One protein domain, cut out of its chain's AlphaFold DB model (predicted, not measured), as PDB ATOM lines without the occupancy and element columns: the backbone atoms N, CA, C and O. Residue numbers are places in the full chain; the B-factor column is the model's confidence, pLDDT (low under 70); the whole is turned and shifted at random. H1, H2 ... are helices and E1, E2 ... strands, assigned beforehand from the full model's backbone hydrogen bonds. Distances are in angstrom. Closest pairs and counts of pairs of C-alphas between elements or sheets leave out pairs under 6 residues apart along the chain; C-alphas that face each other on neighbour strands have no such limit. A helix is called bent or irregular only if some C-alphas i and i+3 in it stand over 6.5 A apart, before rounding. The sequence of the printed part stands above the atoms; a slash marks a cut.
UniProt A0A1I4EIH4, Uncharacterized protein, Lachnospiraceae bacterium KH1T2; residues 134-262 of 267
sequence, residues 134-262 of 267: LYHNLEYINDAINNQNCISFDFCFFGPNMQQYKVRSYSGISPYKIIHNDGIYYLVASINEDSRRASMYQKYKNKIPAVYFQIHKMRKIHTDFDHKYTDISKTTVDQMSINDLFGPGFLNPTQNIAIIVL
ATOM      1  N   LEU A 134      62.002   6.445 139.562       77.19
ATOM      2  CA  LEU A 134      61.371   6.329 138.230       77.19
ATOM      3  C   LEU A 134      61.218   7.686 137.531       77.19
ATOM      4  O   LEU A 134      61.632   7.823 136.386       77.19
ATOM      5  N   TYR A 135      60.624   8.678 138.199       73.81
ATOM      6  CA  TYR A 135      60.406   9.995 137.590       73.81
ATOM      7  C   TYR A 135      61.710  10.754 137.377       73.81
ATOM      8  O   TYR A 135      61.881  11.372 136.332       73.81
ATOM      9  N   HIS A 136      62.649  10.625 138.314       79.50
ATOM     10  CA  HIS A 136      63.995  11.157 138.144       79.50
ATOM     11  C   HIS A 136      64.687  10.535 136.921       79.50
ATOM     12  O   HIS A 136      65.235  11.247 136.090       79.50
ATOM     13  N   ASN A 137      64.586   9.214 136.749       86.56
ATOM     14  CA  ASN A 137      65.113   8.512 135.584       86.56
ATOM     15  C   ASN A 137      64.410   8.950 134.292       86.56
ATOM     16  O   ASN A 137      65.074   9.079 133.272       86.56
ATOM     17  N   LEU A 138      63.088   9.160 134.309       86.50
ATOM     18  CA  LEU A 138      62.338   9.631 133.139       86.50
ATOM     19  C   LEU A 138      62.813  11.015 132.694       86.50
ATOM     20  O   LEU A 138      63.096  11.195 131.513       86.50
ATOM     21  N   GLU A 139      62.931  11.956 133.629       82.25
ATOM     22  CA  GLU A 139      63.450  13.304 133.372       82.25
ATOM     23  C   GLU A 139      64.882  13.241 132.827       82.25
ATOM     24  O   GLU A 139      65.160  13.764 131.751       82.25
ATOM     25  N   TYR A 140      65.751  12.469 133.484       86.31
ATOM     26  CA  TYR A 140      67.141  12.296 133.068       86.31
ATOM     27  C   TYR A 140      67.287  11.701 131.664       86.31
ATOM     28  O   TYR A 140      68.107  12.144 130.861       86.31
ATOM     29  N   ILE A 141      66.495  10.671 131.354       90.69
ATOM     30  CA  ILE A 141      66.487  10.040 130.031       90.69
ATOM     31  C   ILE A 141      65.988  11.035 128.988       90.69
ATOM     32  O   ILE A 141      66.555  11.097 127.902       90.69
ATOM     33  N   ASN A 142      64.949  11.808 129.305       88.06
ATOM     34  CA  ASN A 142      64.408  12.806 128.391       88.06
ATOM     35  C   ASN A 142      65.459  13.877 128.059       88.06
ATOM     36  O   ASN A 142      65.672  14.193 126.890       88.06
ATOM     37  N   ASP A 143      66.188  14.354 129.065       86.75
ATOM     38  CA  ASP A 143      67.294  15.292 128.870       86.75
ATOM     39  C   ASP A 143      68.433  14.681 128.050       86.75
ATOM     40  O   ASP A 143      68.988  15.340 127.169       86.75
ATOM     41  N   ALA A 144      68.776  13.415 128.287       90.25
ATOM     42  CA  ALA A 144      69.790  12.719 127.503       90.25
ATOM     43  C   ALA A 144      69.373  12.537 126.034       90.25
ATOM     44  O   ALA A 144      70.213  12.693 125.148       90.25
ATOM     45  N   ILE A 145      68.089  12.274 125.759       88.50
ATOM     46  CA  ILE A 145      67.540  12.218 124.395       88.50
ATOM     47  C   ILE A 145      67.654  13.591 123.726       88.50
ATOM     48  O   ILE A 145      68.220  13.694 122.638       88.50
ATOM     49  N   ASN A 146      67.172  14.648 124.387       88.06
ATOM     50  CA  ASN A 146      67.171  16.010 123.843       88.06
ATOM     51  C   ASN A 146      68.583  16.510 123.518       88.06
ATOM     52  O   ASN A 146      68.792  17.183 122.511       88.06
ATOM     53  N   ASN A 147      69.552  16.155 124.362       90.81
ATOM     54  CA  ASN A 147      70.943  16.566 124.211       90.81
ATOM     55  C   ASN A 147      71.796  15.576 123.403       90.81
ATOM     56  O   ASN A 147      72.996  15.799 123.274       90.81
ATOM     57  N   GLN A 148      71.208  14.493 122.877       90.94
ATOM     58  CA  GLN A 148      71.926  13.433 122.158       90.94
ATOM     59  C   GLN A 148      73.139  12.901 122.940       90.94
ATOM     60  O   GLN A 148      74.231  12.727 122.404       90.94
ATOM     61  N   ASN A 149      72.939  12.642 124.231       92.81
ATOM     62  CA  ASN A 149      73.961  12.127 125.131       92.81
ATOM     63  C   ASN A 149      73.745  10.637 125.407       92.81
ATOM     64  O   ASN A 149      72.613  10.178 125.574       92.81
ATOM     65  N   CYS A 150      74.833   9.868 125.497       92.06
ATOM     66  CA  CYS A 150      74.744   8.495 125.988       92.06
ATOM     67  C   CYS A 150      74.468   8.473 127.494       92.06
ATOM     68  O   CYS A 150      74.792   9.410 128.222       92.06
ATOM     69  N   ILE A 151      73.905   7.364 127.964       93.12
ATOM     70  CA  ILE A 151      73.666   7.096 129.377       93.12
ATOM     71  C   ILE A 151      74.321   5.784 129.811       93.12
ATOM     72  O   ILE A 151      74.467   4.832 129.037       93.12
ATOM     73  N   SER A 152      74.649   5.744 131.094       92.00
ATOM     74  CA  SER A 152      75.102   4.579 131.841       92.00
ATOM     75  C   SER A 152      74.166   4.345 133.027       92.00
ATOM     76  O   SER A 152      73.638   5.294 133.604       92.00
ATOM     77  N   PHE A 153      73.909   3.080 133.370       91.12
ATOM     78  CA  PHE A 153      73.035   2.710 134.491       91.12
ATOM     79  C   PHE A 153      73.271   1.280 134.983       91.12
ATOM     80  O   PHE A 153      73.737   0.397 134.255       91.12
ATOM     81  N   ASP A 154      72.851   1.026 136.219       89.56
ATOM     82  CA  ASP A 154      72.706  -0.310 136.784       89.56
ATOM     83  C   ASP A 154      71.285  -0.834 136.543       89.56
ATOM     84  O   ASP A 154      70.296  -0.145 136.782       89.56
ATOM     85  N   PHE A 155      71.176  -2.073 136.069       87.94
ATOM     86  CA  PHE A 155      69.913  -2.763 135.846       87.94
ATOM     87  C   PHE A 155      69.680  -3.796 136.947       87.94
ATOM     88  O   PHE A 155      70.501  -4.699 137.152       87.94
ATOM     89  N   CYS A 156      68.556  -3.664 137.644       84.81
ATOM     90  CA  CYS A 156      68.251  -4.389 138.870       84.81
ATOM     91  C   CYS A 156      66.983  -5.247 138.749       84.81
ATOM     92  O   CYS A 156      66.063  -4.933 137.996       84.81
ATOM     93  N   PHE A 157      66.909  -6.310 139.547       80.19
ATOM     94  CA  PHE A 157      65.708  -7.129 139.734       80.19
ATOM     95  C   PHE A 157      65.364  -7.247 141.213       80.19
ATOM     96  O   PHE A 157      66.247  -7.202 142.066       80.19
ATOM     97  N   PHE A 158      64.082  -7.420 141.511       71.38
ATOM     98  CA  PHE A 158      63.642  -7.744 142.860       71.38
ATOM     99  C   PHE A 158      63.883  -9.227 143.143       71.38
ATOM    100  O   PHE A 158      63.470 -10.084 142.364       71.38
ATOM    101  N   GLY A 159      64.577  -9.512 144.240       69.94
ATOM    102  CA  GLY A 159      64.720 -10.863 144.764       69.94
ATOM    103  C   GLY A 159      63.515 -11.283 145.616       69.94
ATOM    104  O   GLY A 159      62.607 -10.483 145.852       69.94
ATOM    105  N   PRO A 160      63.514 -12.527 146.126       67.75
ATOM    106  CA  PRO A 160      62.405 -13.091 146.908       67.75
ATOM    107  C   PRO A 160      62.057 -12.304 148.181       67.75
ATOM    108  O   PRO A 160      60.940 -12.370 148.674       67.75
ATOM    109  N   ASN A 161      63.013 -11.543 148.708       74.88
ATOM    110  CA  ASN A 161      62.874 -10.685 149.884       74.88
ATOM    111  C   ASN A 161      62.430  -9.247 149.548       74.88
ATOM    112  O   ASN A 161      62.581  -8.358 150.380       74.88
ATOM    113  N   MET A 162      61.962  -8.997 148.318       63.16
ATOM    114  CA  MET A 162      61.621  -7.666 147.795       63.16
ATOM    115  C   MET A 162      62.778  -6.651 147.822       63.16
ATOM    116  O   MET A 162      62.561  -5.453 147.643       63.16
ATOM    117  N   GLN A 163      64.026  -7.103 147.980       74.31
ATOM    118  CA  GLN A 163      65.201  -6.250 147.821       74.31
ATOM    119  C   GLN A 163      65.652  -6.233 146.363       74.31
ATOM    120  O   GLN A 163      65.527  -7.223 145.642       74.31
ATOM    121  N   GLN A 164      66.181  -5.095 145.917       72.88
ATOM    122  CA  GLN A 164      66.710  -4.961 144.565       72.88
ATOM    123  C   GLN A 164      68.164  -5.430 144.491       72.88
ATOM    124  O   GLN A 164      69.025  -4.937 145.216       72.88
ATOM    125  N   TYR A 165      68.442  -6.320 143.545       80.56
ATOM    126  CA  TYR A 165      69.769  -6.832 143.237       80.56
ATOM    127  C   TYR A 165      70.208  -6.340 141.867       80.56
ATOM    128  O   TYR A 165      69.497  -6.514 140.874       80.56
ATOM    129  N   LYS A 166      71.402  -5.748 141.808       86.25
ATOM    130  CA  LYS A 166      72.056  -5.386 140.551       86.25
ATOM    131  C   LYS A 166      72.382  -6.656 139.769       86.25
ATOM    132  O   LYS A 166      73.153  -7.489 140.233       86.25
ATOM    133  N   VAL A 167      71.827  -6.766 138.568       84.38
ATOM    134  CA  VAL A 167      72.079  -7.887 137.652       84.38
ATOM    135  C   VAL A 167      73.177  -7.530 136.660       84.38
ATOM    136  O   VAL A 167      74.035  -8.354 136.354       84.38
ATOM    137  N   ARG A 168      73.162  -6.299 136.139       84.38
ATOM    138  CA  ARG A 168      74.103  -5.872 135.099       84.38
ATOM    139  C   ARG A 168      74.291  -4.361 135.089       84.38
ATOM    140  O   ARG A 168      73.341  -3.638 135.349       84.38
ATOM    141  N   SER A 169      75.484  -3.899 134.725       87.88
ATOM    142  CA  SER A 169      75.720  -2.501 134.344       87.88
ATOM    143  C   SER A 169      75.701  -2.349 132.832       87.88
ATOM    144  O   SER A 169      76.237  -3.192 132.103       87.88
ATOM    145  N   TYR A 170      75.102  -1.262 132.376       87.12
ATOM    146  CA  TYR A 170      75.099  -0.849 130.986       87.12
ATOM    147  C   TYR A 170      75.830   0.481 130.865       87.12
ATOM    148  O   TYR A 170      75.558   1.397 131.632       87.12
ATOM    149  N   SER A 171      76.734   0.552 129.891       88.56
ATOM    150  CA  SER A 171      77.414   1.771 129.465       88.56
ATOM    151  C   SER A 171      77.255   1.982 127.964       88.56
ATOM    152  O   SER A 171      76.964   1.022 127.227       88.56
ATOM    153  N   GLY A 172      77.414   3.236 127.539       87.75
ATOM    154  CA  GLY A 172      77.315   3.654 126.147       87.75
ATOM    155  C   GLY A 172      75.957   3.364 125.513       87.75
ATOM    156  O   GLY A 172      75.904   2.901 124.372       87.75
ATOM    157  N   ILE A 173      74.867   3.553 126.260       89.44
ATOM    158  CA  ILE A 173      73.507   3.387 125.742       89.44
ATOM    159  C   ILE A 173      73.047   4.721 125.166       89.44
ATOM    160  O   ILE A 173      73.037   5.714 125.881       89.44
ATOM    161  N   SER A 174      72.655   4.756 123.895       90.69
ATOM    162  CA  SER A 174      72.113   5.957 123.254       90.69
ATOM    163  C   SER A 174      70.585   5.920 123.352       90.69
ATOM    164  O   SER A 174      69.948   5.139 122.634       90.69
ATOM    165  N   PRO A 175      69.975   6.678 124.283       91.50
ATOM    166  CA  PRO A 175      68.533   6.674 124.456       91.50
ATOM    167  C   PRO A 175      67.861   7.339 123.254       91.50
ATOM    168  O   PRO A 175      68.348   8.348 122.752       91.50
ATOM    169  N   TYR A 176      66.743   6.782 122.799       87.31
ATOM    170  CA  TYR A 176      66.048   7.271 121.609       87.31
ATOM    171  C   TYR A 176      64.612   7.709 121.910       87.31
ATOM    172  O   TYR A 176      64.261   8.855 121.652       87.31
ATOM    173  N   LYS A 177      63.779   6.841 122.501       84.44
ATOM    174  CA  LYS A 177      62.427   7.233 122.931       84.44
ATOM    175  C   LYS A 177      61.960   6.465 124.152       84.44
ATOM    176  O   LYS A 177      62.375   5.330 124.382       84.44
ATOM    177  N   ILE A 178      61.053   7.078 124.902       85.06
ATOM    178  CA  ILE A 178      60.333   6.426 125.994       85.06
ATOM    179  C   ILE A 178      58.971   5.974 125.463       85.06
ATOM    180  O   ILE A 178      58.261   6.739 124.815       85.06
ATOM    181  N   ILE A 179      58.607   4.726 125.740       80.25
ATOM    182  CA  ILE A 179      57.296   4.150 125.437       80.25
ATOM    183  C   ILE A 179      56.628   3.765 126.752       80.25
ATOM    184  O   ILE A 179      57.275   3.230 127.652       80.25
ATOM    185  N   HIS A 180      55.326   4.000 126.851       72.94
ATOM    186  CA  HIS A 180      54.506   3.545 127.964       72.94
ATOM    187  C   HIS A 180      53.546   2.449 127.488       72.94
ATOM    188  O   HIS A 180      52.830   2.649 126.508       72.94
ATOM    189  N   ASN A 181      53.533   1.303 128.172       66.88
ATOM    190  CA  ASN A 181      52.588   0.216 127.917       66.88
ATOM    191  C   ASN A 181      52.203  -0.477 129.233       66.88
ATOM    192  O   ASN A 181      53.090  -0.803 130.021       66.88
ATOM    193  N   ASP A 182      50.904  -0.679 129.478       68.19
ATOM    194  CA  ASP A 182      50.347  -1.358 130.667       68.19
ATOM    195  C   ASP A 182      50.904  -0.905 132.031       68.19
ATOM    196  O   ASP A 182      51.062  -1.688 132.975       68.19
ATOM    197  N   GLY A 183      51.192   0.390 132.176       62.16
ATOM    198  CA  GLY A 183      51.753   0.922 133.418       62.16
ATOM    199  C   GLY A 183      53.235   0.590 133.597       62.16
ATOM    200  O   GLY A 183      53.727   0.507 134.722       62.16
ATOM    201  N   ILE A 184      53.962   0.344 132.505       72.94
ATOM    202  CA  ILE A 184      55.410   0.168 132.498       72.94
ATOM    203  C   ILE A 184      56.018   1.113 131.463       72.94
ATOM    204  O   ILE A 184      55.641   1.123 130.292       72.94
ATOM    205  N   TYR A 185      57.008   1.889 131.906       82.88
ATOM    206  CA  TYR A 185      57.839   2.693 131.020       82.88
ATOM    207  C   TYR A 185      59.018   1.876 130.496       82.88
ATOM    208  O   TYR A 185      59.751   1.240 131.266       82.88
ATOM    209  N   TYR A 186      59.210   1.941 129.186       84.06
ATOM    210  CA  TYR A 186      60.283   1.301 128.450       84.06
ATOM    211  C   TYR A 186      61.129   2.362 127.756       84.06
ATOM    212  O   TYR A 186      60.608   3.222 127.053       84.06
ATOM    213  N   LEU A 187      62.442   2.274 127.919       87.31
ATOM    214  CA  LEU A 187      63.406   3.003 127.116       87.31
ATOM    215  C   LEU A 187      63.723   2.181 125.870       87.31
ATOM    216  O   LEU A 187      64.221   1.063 125.992       87.31
ATOM    217  N   VAL A 188      63.486   2.757 124.697       86.50
ATOM    218  CA  VAL A 188      64.068   2.305 123.434       86.50
ATOM    219  C   VAL A 188      65.407   2.994 123.257       86.50
ATOM    220  O   VAL A 188      65.489   4.223 123.315       86.50
ATOM    221  N   ALA A 189      66.450   2.213 123.026       86.75
ATOM    222  CA  ALA A 189      67.794   2.731 122.859       86.75
ATOM    223  C   ALA A 189      68.582   1.905 121.848       86.75
ATOM    224  O   ALA A 189      68.271   0.734 121.612       86.75
ATOM    225  N   SER A 190      69.641   2.491 121.303       83.88
ATOM    226  CA  SER A 190      70.712   1.713 120.694       83.88
ATOM    227  C   SER A 190      71.836   1.497 121.680       83.88
ATOM    228  O   SER A 190      72.086   2.277 122.599       83.88
ATOM    229  N   ILE A 191      72.539   0.403 121.462       78.50
ATOM    230  CA  ILE A 191      73.786   0.138 122.145       78.50
ATOM    231  C   ILE A 191      74.908   0.601 121.231       78.50
ATOM    232  O   ILE A 191      74.799   0.378 120.036       78.50
ATOM    233  N   ASN A 192      75.972   1.204 121.756       71.25
ATOM    234  CA  ASN A 192      77.156   1.463 120.943       71.25
ATOM    235  C   ASN A 192      77.928   0.189 120.582       71.25
ATOM    236  O   ASN A 192      77.948  -0.799 121.328       71.25
ATOM    237  N   GLU A 193      78.611   0.251 119.440       63.88
ATOM    238  CA  GLU A 193      79.570  -0.755 118.998       63.88
ATOM    239  C   GLU A 193      80.826  -0.686 119.879       63.88
ATOM    240  O   GLU A 193      81.816  -0.038 119.563       63.88
ATOM    241  N   ASP A 194      80.760  -1.335 121.039       62.62
ATOM    242  CA  ASP A 194      81.937  -1.645 121.846       62.62
ATOM    243  C   ASP A 194      82.436  -3.056 121.491       62.62
ATOM    244  O   ASP A 194      81.657  -3.962 121.184       62.62
ATOM    245  N   SER A 195      83.743  -3.264 121.597       51.62
ATOM    246  CA  SER A 195      84.466  -4.532 121.475       51.62
ATOM    247  C   SER A 195      83.776  -5.723 122.165       51.62
ATOM    248  O   SER A 195      83.715  -6.817 121.605       51.62
ATOM    249  N   ARG A 196      83.149  -5.518 123.335       58.09
ATOM    250  CA  ARG A 196      82.377  -6.553 124.065       58.09
ATOM    251  C   ARG A 196      81.064  -6.967 123.388       58.09
ATOM    252  O   ARG A 196      80.476  -7.984 123.755       58.09
ATOM    253  N   ARG A 197      80.568  -6.166 122.446       59.62
ATOM    254  CA  ARG A 197      79.294  -6.341 121.730       59.62
ATOM    255  C   ARG A 197      79.477  -6.406 120.210       59.62
ATOM    256  O   ARG A 197      78.495  -6.606 119.500       59.62
ATOM    257  N   ALA A 198      80.717  -6.350 119.721       59.34
ATOM    258  CA  ALA A 198      81.082  -6.500 118.311       59.34
ATOM    259  C   ALA A 198      80.517  -7.791 117.686       59.34
ATOM    260  O   ALA A 198      80.061  -7.791 116.545       59.34
ATOM    261  N   SER A 199      80.432  -8.878 118.463       59.81
ATOM    262  CA  SER A 199      79.816 -10.134 118.016       59.81
ATOM    263  C   SER A 199      78.335  -9.986 117.639       59.81
ATOM    264  O   SER A 199      77.863 -10.672 116.732       59.81
ATOM    265  N   MET A 200      77.596  -9.068 118.278       60.75
ATOM    266  CA  MET A 200      76.210  -8.768 117.900       60.75
ATOM    267  C   MET A 200      76.145  -8.027 116.565       60.75
ATOM    268  O   MET A 200      75.364  -8.414 115.697       60.75
ATOM    269  N   TYR A 201      76.987  -7.014 116.367       61.84
ATOM    270  CA  TYR A 201      77.058  -6.265 115.109       61.84
ATOM    271  C   TYR A 201      77.448  -7.156 113.928       61.84
ATOM    272  O   TYR A 201      76.816  -7.112 112.869       61.84
ATOM    273  N   GLN A 202      78.415  -8.047 114.152       61.06
ATOM    274  CA  GLN A 202      78.877  -9.010 113.159       61.06
ATOM    275  C   GLN A 202      77.780 -10.020 112.790       61.06
ATOM    276  O   GLN A 202      77.548 -10.279 111.607       61.06
ATOM    277  N   LYS A 203      77.030 -10.531 113.779       63.97
ATOM    278  CA  LYS A 203      75.882 -11.428 113.554       63.97
ATOM    279  C   LYS A 203      74.787 -10.774 112.709       63.97
ATOM    280  O   LYS A 203      74.154 -11.446 111.894       63.97
ATOM    281  N   TYR A 204      74.560  -9.474 112.885       60.97
ATOM    282  CA  TYR A 204      73.472  -8.750 112.226       60.97
ATOM    283  C   TYR A 204      73.914  -7.895 111.033       60.97
ATOM    284  O   TYR A 204      73.137  -7.064 110.562       60.97
ATOM    285  N   LYS A 205      75.111  -8.153 110.483       59.28
ATOM    286  CA  LYS A 205      75.652  -7.492 109.281       59.28
ATOM    287  C   LYS A 205      75.632  -5.958 109.384       59.28
ATOM    288  O   LYS A 205      75.121  -5.295 108.485       59.28
ATOM    289  N   ASN A 206      76.148  -5.404 110.481       57.94
ATOM    290  CA  ASN A 206      76.269  -3.954 110.715       57.94
ATOM    291  C   ASN A 206      74.928  -3.198 110.787       57.94
ATOM    292  O   ASN A 206      74.876  -1.983 110.610       57.94
ATOM    293  N   LYS A 207      73.826  -3.902 111.052       61.75
ATOM    294  CA  LYS A 207      72.553  -3.275 111.419       61.75
ATOM    295  C   LYS A 207      72.604  -2.800 112.865       61.75
ATOM    296  O   LYS A 207      73.123  -3.522 113.713       61.75
ATOM    297  N   ILE A 208      72.021  -1.636 113.147       63.09
ATOM    298  CA  ILE A 208      71.979  -1.086 114.505       63.09
ATOM    299  C   ILE A 208      70.927  -1.867 115.316       63.09
ATOM    300  O   ILE A 208      69.746  -1.844 114.956       63.09
ATOM    301  N   PRO A 209      71.318  -2.599 116.373       64.31
ATOM    302  CA  PRO A 209      70.361  -3.296 117.218       64.31
ATOM    303  C   PRO A 209      69.663  -2.288 118.140       64.31
ATOM    304  O   PRO A 209      70.331  -1.563 118.881       64.31
ATOM    305  N   ALA A 210      68.328  -2.272 118.134       72.94
ATOM    306  CA  ALA A 210      67.584  -1.613 119.199       72.94
ATOM    307  C   ALA A 210      67.366  -2.568 120.361       72.94
ATOM    308  O   ALA A 210      67.150  -3.776 120.199       72.94
ATOM    309  N   VAL A 211      67.402  -1.985 121.547       77.56
ATOM    310  CA  VAL A 211      67.147  -2.658 122.807       77.56
ATOM    311  C   VAL A 211      66.130  -1.891 123.622       77.56
ATOM    312  O   VAL A 211      65.970  -0.676 123.485       77.56
ATOM    313  N   TYR A 212      65.463  -2.640 124.492       81.88
ATOM    314  CA  TYR A 212      64.408  -2.132 125.344       81.88
ATOM    315  C   TYR A 212      64.768  -2.364 126.802       81.88
ATOM    316  O   TYR A 212      65.075  -3.488 127.207       81.88
ATOM    317  N   PHE A 213      64.698  -1.304 127.600       84.62
ATOM    318  CA  PHE A 213      64.929  -1.369 129.037       84.62
ATOM    319  C   PHE A 213      63.690  -0.927 129.790       84.62
ATOM    320  O   PHE A 213      63.147   0.143 129.553       84.62
ATOM    321  N   GLN A 214      63.260  -1.742 130.741       85.88
ATOM    322  CA  GLN A 214      62.237  -1.347 131.695       85.88
ATOM    323  C   GLN A 214      62.815  -0.289 132.645       85.88
ATOM    324  O   GLN A 214      63.701  -0.599 133.441       85.88
ATOM    325  N   ILE A 215      62.313   0.947 132.585       87.12
ATOM    326  CA  ILE A 215      62.917   2.087 133.302       87.12
ATOM    327  C   ILE A 215      62.816   1.915 134.823       87.12
ATOM    328  O   ILE A 215      63.721   2.295 135.561       87.12
ATOM    329  N   HIS A 216      61.782   1.223 135.302       81.19
ATOM    330  CA  HIS A 216      61.616   0.885 136.719       81.19
ATOM    331  C   HIS A 216      62.714  -0.043 137.279       81.19
ATOM    332  O   HIS A 216      62.837  -0.185 138.495       81.19
ATOM    333  N   LYS A 217      63.502  -0.686 136.408       84.50
ATOM    334  CA  LYS A 217      64.648  -1.532 136.777       84.50
ATOM    335  C   LYS A 217      65.981  -0.794 136.701       84.50
ATOM    336  O   LYS A 217      67.001  -1.375 137.058       84.50
ATOM    337  N   MET A 218      65.998   0.451 136.232       87.50
ATOM    338  CA  MET A 218      67.216   1.240 136.077       87.50
ATOM    339  C   MET A 218      67.528   1.997 137.371       87.50
ATOM    340  O   MET A 218      66.642   2.566 138.006       87.50
ATOM    341  N   ARG A 219      68.799   2.007 137.766       86.12
ATOM    342  CA  ARG A 219      69.324   2.719 138.937       86.12
ATOM    343  C   ARG A 219      70.644   3.388 138.592       86.12
ATOM    344  O   ARG A 219      71.349   2.927 137.696       86.12
ATOM    345  N   LYS A 220      70.995   4.426 139.359       86.69
ATOM    346  CA  LYS A 220      72.254   5.176 139.194       86.69
ATOM    347  C   LYS A 220      72.454   5.624 137.744       86.69
ATOM    348  O   LYS A 220      73.513   5.401 137.168       86.69
ATOM    349  N   ILE A 221      71.397   6.170 137.146       89.56
ATOM    350  CA  ILE A 221      71.472   6.672 135.782       89.56
ATOM    351  C   ILE A 221      72.384   7.901 135.768       89.56
ATOM    352  O   ILE A 221      72.293   8.754 136.651       89.56
ATOM    353  N   HIS A 222      73.292   7.965 134.807       88.44
ATOM    354  CA  HIS A 222      74.120   9.140 134.591       88.44
ATOM    355  C   HIS A 222      74.525   9.253 133.124       88.44
ATOM    356  O   HIS A 222      74.523   8.268 132.383       88.44
ATOM    357  N   THR A 223      74.883  10.460 132.709       89.50
ATOM    358  CA  THR A 223      75.389  10.754 131.382       89.50
ATOM    359  C   THR A 223      76.743  10.091 131.224       89.50
ATOM    360  O   THR A 223      77.566  10.057 132.144       89.50
ATOM    361  N   ASP A 224      76.943   9.537 130.045       87.12
ATOM    362  CA  ASP A 224      78.139   8.834 129.640       87.12
ATOM    363  C   ASP A 224      78.786   9.623 128.503       87.12
ATOM    364  O   ASP A 224      78.376   9.534 127.346       87.12
ATOM    365  N   PHE A 225      79.762  10.453 128.864       85.88
ATOM    366  CA  PHE A 225      80.487  11.296 127.913       85.88
ATOM    367  C   PHE A 225      81.582  10.531 127.159       85.88
ATOM    368  O   PHE A 225      82.091  11.031 126.157       85.88
ATOM    369  N   ASP A 226      81.923   9.321 127.610       85.06
ATOM    370  CA  ASP A 226      82.992   8.512 127.018       85.06
ATOM    371  C   ASP A 226      82.534   7.822 125.727       85.06
ATOM    372  O   ASP A 226      83.349   7.374 124.918       85.06
ATOM    373  N   HIS A 227      81.219   7.742 125.508       86.31
ATOM    374  CA  HIS A 227      80.626   7.049 124.377       86.31
ATOM    375  C   HIS A 227      79.897   8.006 123.431       86.31
ATOM    376  O   HIS A 227      79.054   8.811 123.827       86.31
ATOM    377  N   LYS A 228      80.162   7.854 122.132       85.31
ATOM    378  CA  LYS A 228      79.518   8.648 121.081       85.31
ATOM    379  C   LYS A 228      78.056   8.246 120.909       85.31
ATOM    380  O   LYS A 228      77.764   7.068 120.766       85.31
ATOM    381  N   TYR A 229      77.143   9.207 120.861       85.00
ATOM    382  CA  TYR A 229      75.733   8.915 120.616       85.00
ATOM    383  C   TYR A 229      75.498   8.341 119.213       85.00
ATOM    384  O   TYR A 229      75.985   8.884 118.216       85.00
ATOM    385  N   THR A 230      74.738   7.250 119.150       82.88
ATOM    386  CA  THR A 230      74.280   6.633 117.905       82.88
ATOM    387  C   THR A 230      72.798   6.932 117.719       82.88
ATOM    388  O   THR A 230      71.966   6.477 118.498       82.88
ATOM    389  N   ASP A 231      72.472   7.693 116.676       77.44
ATOM    390  CA  ASP A 231      71.085   7.998 116.331       77.44
ATOM    391  C   ASP A 231      70.447   6.831 115.561       77.44
ATOM    392  O   ASP A 231      70.988   6.352 114.560       77.44
ATOM    393  N   ILE A 232      69.281   6.388 116.031       73.12
ATOM    394  CA  ILE A 232      68.469   5.336 115.407       73.12
ATOM    395  C   ILE A 232      67.143   5.838 114.836       73.12
ATOM    396  O   ILE A 232      66.350   5.013 114.382       73.12
ATOM    397  N   SER A 233      66.916   7.153 114.783       65.00
ATOM    398  CA  SER A 233      65.736   7.760 114.148       65.00
ATOM    399  C   SER A 233      65.514   7.239 112.724       65.00
ATOM    400  O   SER A 233      64.442   6.767 112.379       65.00
ATOM    401  N   LYS A 234      66.576   7.166 111.919       58.69
ATOM    402  CA  LYS A 234      66.520   6.709 110.516       58.69
ATOM    403  C   LYS A 234      66.379   5.192 110.327       58.69
ATOM    404  O   LYS A 234      66.564   4.686 109.221       58.69
ATOM    405  N   THR A 235      66.136   4.435 111.392       60.97
ATOM    406  CA  THR A 235      65.939   2.980 111.313       60.97
ATOM    407  C   THR A 235      64.452   2.628 111.376       60.97
ATOM    408  O   THR A 235      63.620   3.463 111.714       60.97
ATOM    409  N   THR A 236      64.095   1.366 111.114       53.41
ATOM    410  CA  THR A 236      62.709   0.851 111.207       53.41
ATOM    411  C   THR A 236      61.968   1.111 112.541       53.41
ATOM    412  O   THR A 236      60.791   0.780 112.630       53.41
ATOM    413  N   VAL A 237      62.590   1.709 113.569       55.44
ATOM    414  CA  VAL A 237      61.944   2.087 114.850       55.44
ATOM    415  C   VAL A 237      60.939   3.221 114.697       55.44
ATOM    416  O   VAL A 237      59.957   3.252 115.445       55.44
ATOM    417  N   ASP A 238      61.159   4.129 113.743       50.62
ATOM    418  CA  ASP A 238      60.215   5.213 113.437       50.62
ATOM    419  C   ASP A 238      58.859   4.657 112.958       50.62
ATOM    420  O   ASP A 238      57.824   5.283 113.168       50.62
ATOM    421  N   GLN A 239      58.847   3.449 112.377       51.94
ATOM    422  CA  GLN A 239      57.660   2.805 111.798       51.94
ATOM    423  C   GLN A 239      57.069   1.675 112.664       51.94
ATOM    424  O   GLN A 239      56.027   1.129 112.313       51.94
ATOM    425  N   MET A 240      57.712   1.303 113.777       56.16
ATOM    426  CA  MET A 240      57.258   0.195 114.628       56.16
ATOM    427  C   MET A 240      56.123   0.609 115.569       56.16
ATOM    428  O   MET A 240      56.269   1.549 116.357       56.16
ATOM    429  N   SER A 241      55.022  -0.145 115.541       55.84
ATOM    430  CA  SER A 241      53.949  -0.039 116.530       55.84
ATOM    431  C   SER A 241      54.335  -0.730 117.845       55.84
ATOM    432  O   SER A 241      55.195  -1.609 117.879       55.84
ATOM    433  N   ILE A 242      53.661  -0.379 118.947       53.28
ATOM    434  CA  ILE A 242      53.815  -1.066 120.245       53.28
ATOM    435  C   ILE A 242      53.569  -2.581 120.111       53.28
ATOM    436  O   ILE A 242      54.261  -3.375 120.742       53.28
ATOM    437  N   ASN A 243      52.650  -2.999 119.239       56.22
ATOM    438  CA  ASN A 243      52.362  -4.417 119.008       56.22
ATOM    439  C   ASN A 243      53.509  -5.138 118.285       56.22
ATOM    440  O   ASN A 243      53.735  -6.320 118.536       56.22
ATOM    441  N   ASP A 244      54.276  -4.429 117.455       58.50
ATOM    442  CA  ASP A 244      55.468  -4.978 116.800       58.50
ATOM    443  C   ASP A 244      56.626  -5.174 117.792       58.50
ATOM    444  O   ASP A 244      57.466  -6.050 117.592       58.50
ATOM    445  N   LEU A 245      56.650  -4.402 118.889       54.34
ATOM    446  CA  LEU A 245      57.604  -4.586 119.989       54.34
ATOM    447  C   LEU A 245      57.266  -5.786 120.888       54.34
ATOM    448  O   LEU A 245      58.176  -6.420 121.422       54.34
ATOM    449  N   PHE A 246      55.976  -6.071 121.097       52.66
ATOM    450  CA  PHE A 246      55.491  -7.049 122.085       52.66
ATOM    451  C   PHE A 246      54.778  -8.269 121.474       52.66
ATOM    452  O   PHE A 246      54.156  -9.041 122.203       52.66
ATOM    453  N   GLY A 247      54.861  -8.468 120.154       46.66
ATOM    454  CA  GLY A 247      54.188  -9.564 119.454       46.66
ATOM    455  C   GLY A 247      54.549 -10.964 119.990       46.66
ATOM    456  O   GLY A 247      55.607 -11.151 120.597       46.66
ATOM    457  N   PRO A 248      53.707 -11.986 119.732       36.78
ATOM    458  CA  PRO A 248      53.715 -13.294 120.411       36.78
ATOM    459  C   PRO A 248      54.973 -14.169 120.212       36.78
ATOM    460  O   PRO A 248      55.011 -15.300 120.684       36.78
ATOM    461  N   GLY A 249      56.022 -13.663 119.559       39.22
ATOM    462  CA  GLY A 249      57.340 -14.302 119.463       39.22
ATOM    463  C   GLY A 249      58.451 -13.651 120.301       39.22
ATOM    464  O   GLY A 249      59.569 -14.161 120.294       39.22
ATOM    465  N   PHE A 250      58.189 -12.535 120.996       41.59
ATOM    466  CA  PHE A 250      59.241 -11.677 121.569       41.59
ATOM    467  C   PHE A 250      59.418 -11.773 123.088       41.59
ATOM    468  O   PHE A 250      60.475 -11.413 123.605       41.59
ATOM    469  N   LEU A 251      58.432 -12.301 123.813       33.22
ATOM    470  CA  LEU A 251      58.528 -12.534 125.253       33.22
ATOM    471  C   LEU A 251      58.763 -14.018 125.521       33.22
ATOM    472  O   LEU A 251      57.873 -14.731 125.972       33.22
ATOM    473  N   ASN A 252      59.983 -14.487 125.258       31.09
ATOM    474  CA  ASN A 252      60.466 -15.688 125.927       31.09
ATOM    475  C   ASN A 252      60.999 -15.242 127.299       31.09
ATOM    476  O   ASN A 252      62.013 -14.540 127.341       31.09
ATOM    477  N   PRO A 253      60.357 -15.607 128.426       32.69
ATOM    478  CA  PRO A 253      60.719 -15.109 129.759       32.69
ATOM    479  C   PRO A 253      62.124 -15.538 130.225       32.69
ATOM    480  O   PRO A 253      62.583 -15.119 131.282       32.69
ATOM    481  N   THR A 254      62.829 -16.344 129.428       31.53
ATOM    482  CA  THR A 254      64.203 -16.802 129.657       31.53
ATOM    483  C   THR A 254      65.273 -16.005 128.898       31.53
ATOM    484  O   THR A 254      66.461 -16.199 129.161       31.53
ATOM    485  N   GLN A 255      64.913 -15.079 127.996       36.19
ATOM    486  CA  GLN A 255      65.873 -14.196 127.319       36.19
ATOM    487  C   GLN A 255      65.802 -12.772 127.886       36.19
ATOM    488  O   GLN A 255      64.932 -11.974 127.560       36.19
ATOM    489  N   ASN A 256      66.772 -12.457 128.744       46.25
ATOM    490  CA  ASN A 256      66.839 -11.251 129.580       46.25
ATOM    491  C   ASN A 256      67.012  -9.900 128.841       46.25
ATOM    492  O   ASN A 256      67.212  -8.883 129.501       46.25
ATOM    493  N   ILE A 257      66.946  -9.866 127.505       46.19
ATOM    494  CA  ILE A 257      66.876  -8.657 126.664       46.19
ATOM    495  C   ILE A 257      66.129  -9.045 125.379       46.19
ATOM    496  O   ILE A 257      66.604  -9.916 124.650       46.19
ATOM    497  N   ALA A 258      65.012  -8.384 125.066       47.06
ATOM    498  CA  ALA A 258      64.430  -8.454 123.728       47.06
ATOM    499  C   ALA A 258      65.258  -7.548 122.803       47.06
ATOM    500  O   ALA A 258      65.296  -6.331 122.985       47.06
ATOM    501  N   ILE A 259      65.990  -8.150 121.865       48.44
ATOM    502  CA  ILE A 259      66.803  -7.430 120.878       48.44
ATOM    503  C   ILE A 259      66.032  -7.436 119.568       48.44
ATOM    504  O   ILE A 259      65.777  -8.506 119.012       48.44
ATOM    505  N   ILE A 260      65.703  -6.250 119.062       54.03
ATOM    506  CA  ILE A 260      65.076  -6.101 117.752       54.03
ATOM    507  C   ILE A 260      66.130  -5.583 116.778       54.03
ATOM    508  O   ILE A 260      66.768  -4.549 116.982       54.03
ATOM    509  N   VAL A 261      66.350  -6.355 115.717       49.88
ATOM    510  CA  VAL A 261      67.333  -6.037 114.684       49.88
ATOM    511  C   VAL A 261      66.648  -5.212 113.616       49.88
ATOM    512  O   VAL A 261      65.779  -5.704 112.896       49.88
ATOM    513  N   LEU A 262      67.069  -3.965 113.489       48.66
ATOM    514  CA  LEU A 262      66.414  -3.004 112.617       48.66
ATOM    515  C   LEU A 262      67.167  -2.911 111.306       48.66
ATOM    516  O   LEU A 262      68.395  -2.863 111.270       48.66
TER     517      LEU A 262
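Overview. This is residues 134 to 262 of the 267 residues of an uncharacterized protein of Lachnospiraceae bacterium KH1T2 (UniProt A0A1I4EIH4). A strongly twisted antiparallel sheet of six strands is bent sharply in its longest strand, E2, which pairs with E1 over its first part and with E3 over its last, while the longest helix, H1, packs slantwise on one face over E2 and E5. Three short helices, H2, H3 and H4, lie at the rim of the sheet, and residues 251 to 256 stick out from the rest as a free loop. The 129 printed residues have four named helices and six named strands, in the order H1, E1, E2, E3, H2, E4, E5, H3, H4, E6, and the sheet runs E5, E1, E2, E3, E4, E6, antiparallel throughout. The class is mixed, helices and strands, and the whole is compact, with a radius of gyration of the C-alphas of 14.4 A and spans of 43 by 37 by 26 A.

Along the chain. The printed part begins with H1, residues 134 to 146, 18.3 A from its first C-alpha at (61.371, 6.329, 138.230) to its last. E1, residues 150 to 158, is 25.9 A long. E2, residues 164 to 181, is 22.4 A from end to end and bends by 126 degrees at Tyr 176, whose C-alpha is at (66.048, 7.271, 121.609). E3, residues 184 to 191, is 21.1 A long. H2 is residues 198 to 203. E4, residues 209 to 214, is 16.7 A long, and E5, residues 218 to 224, is 14.8 A long. H3, residues 236 to 239, and H4, residues 242 to 246, are short. E6, residues 259 to 261, ends with C-alpha 261 at (67.333, -6.037, 114.684).

Arrangement. E1, E2 and E3 form a meander, each strand the antiparallel neighbour of the one before, and both E1 and E2 and E2 and E3 are hairpins. The pairing of E2 is staggered: it pairs with E1 over residues 164 to 173, with N 155 and O 168 at 2.8 A, and with E3 over residues 173 to 181, with N 179 and O 186 at 2.8 A. Beside E1 lies the edge strand E5, antiparallel at 168 degrees, with N 152 and O 222 at 2.8 A. Beside E3 lies E4, antiparallel at 150 degrees, with N 187 and O 213 at 2.8 A. The other edge strand, E6, is antiparallel to E4 at 152 degrees, with N 210 and O 260 at 3.0 A. E4 and E5 meet only through their link. H1 is on one face of the sheet, an arrangement of two layers, helix over sheet, at a height over the sheet of 7.2 A. It lies over E2 and, only just, with 3 of its C-alphas, over E5; on the local plane its line stands at 53 degrees to E2, slantwise to the strands. Its closest C-alphas to these strands are Ile 145 to Pro 175 of E2, 5.6 A, and Asn 137 to Ile 221 of E5, 6.6 A. H1 and E3 are near each other. H2 only just is on the sheet and only grazes it, with residues 200 to 201; H3 only grazes it, with residues 236 to 238. H4 stands at the sheet's level, at a height of 2.8 A. H3 and H4 are apart. In H1, H2 and H4 every O i to N i+4 pair is within hydrogen-bond range; H3 is too short for such a pair.

Size, cuts and confidence. The two C-alphas farthest apart are those of Asn 161 and Lys 234, 43.2 A. The printed part has no cut. The links from E5 to H3, 11 residues, and from H4 to E6, 12 residues, are long. The mean pLDDT of the printed part is 72.1, and 53 residues are under 70: 159 to 160, 162, 181 to 183, 193 to 209 and 233 to 262.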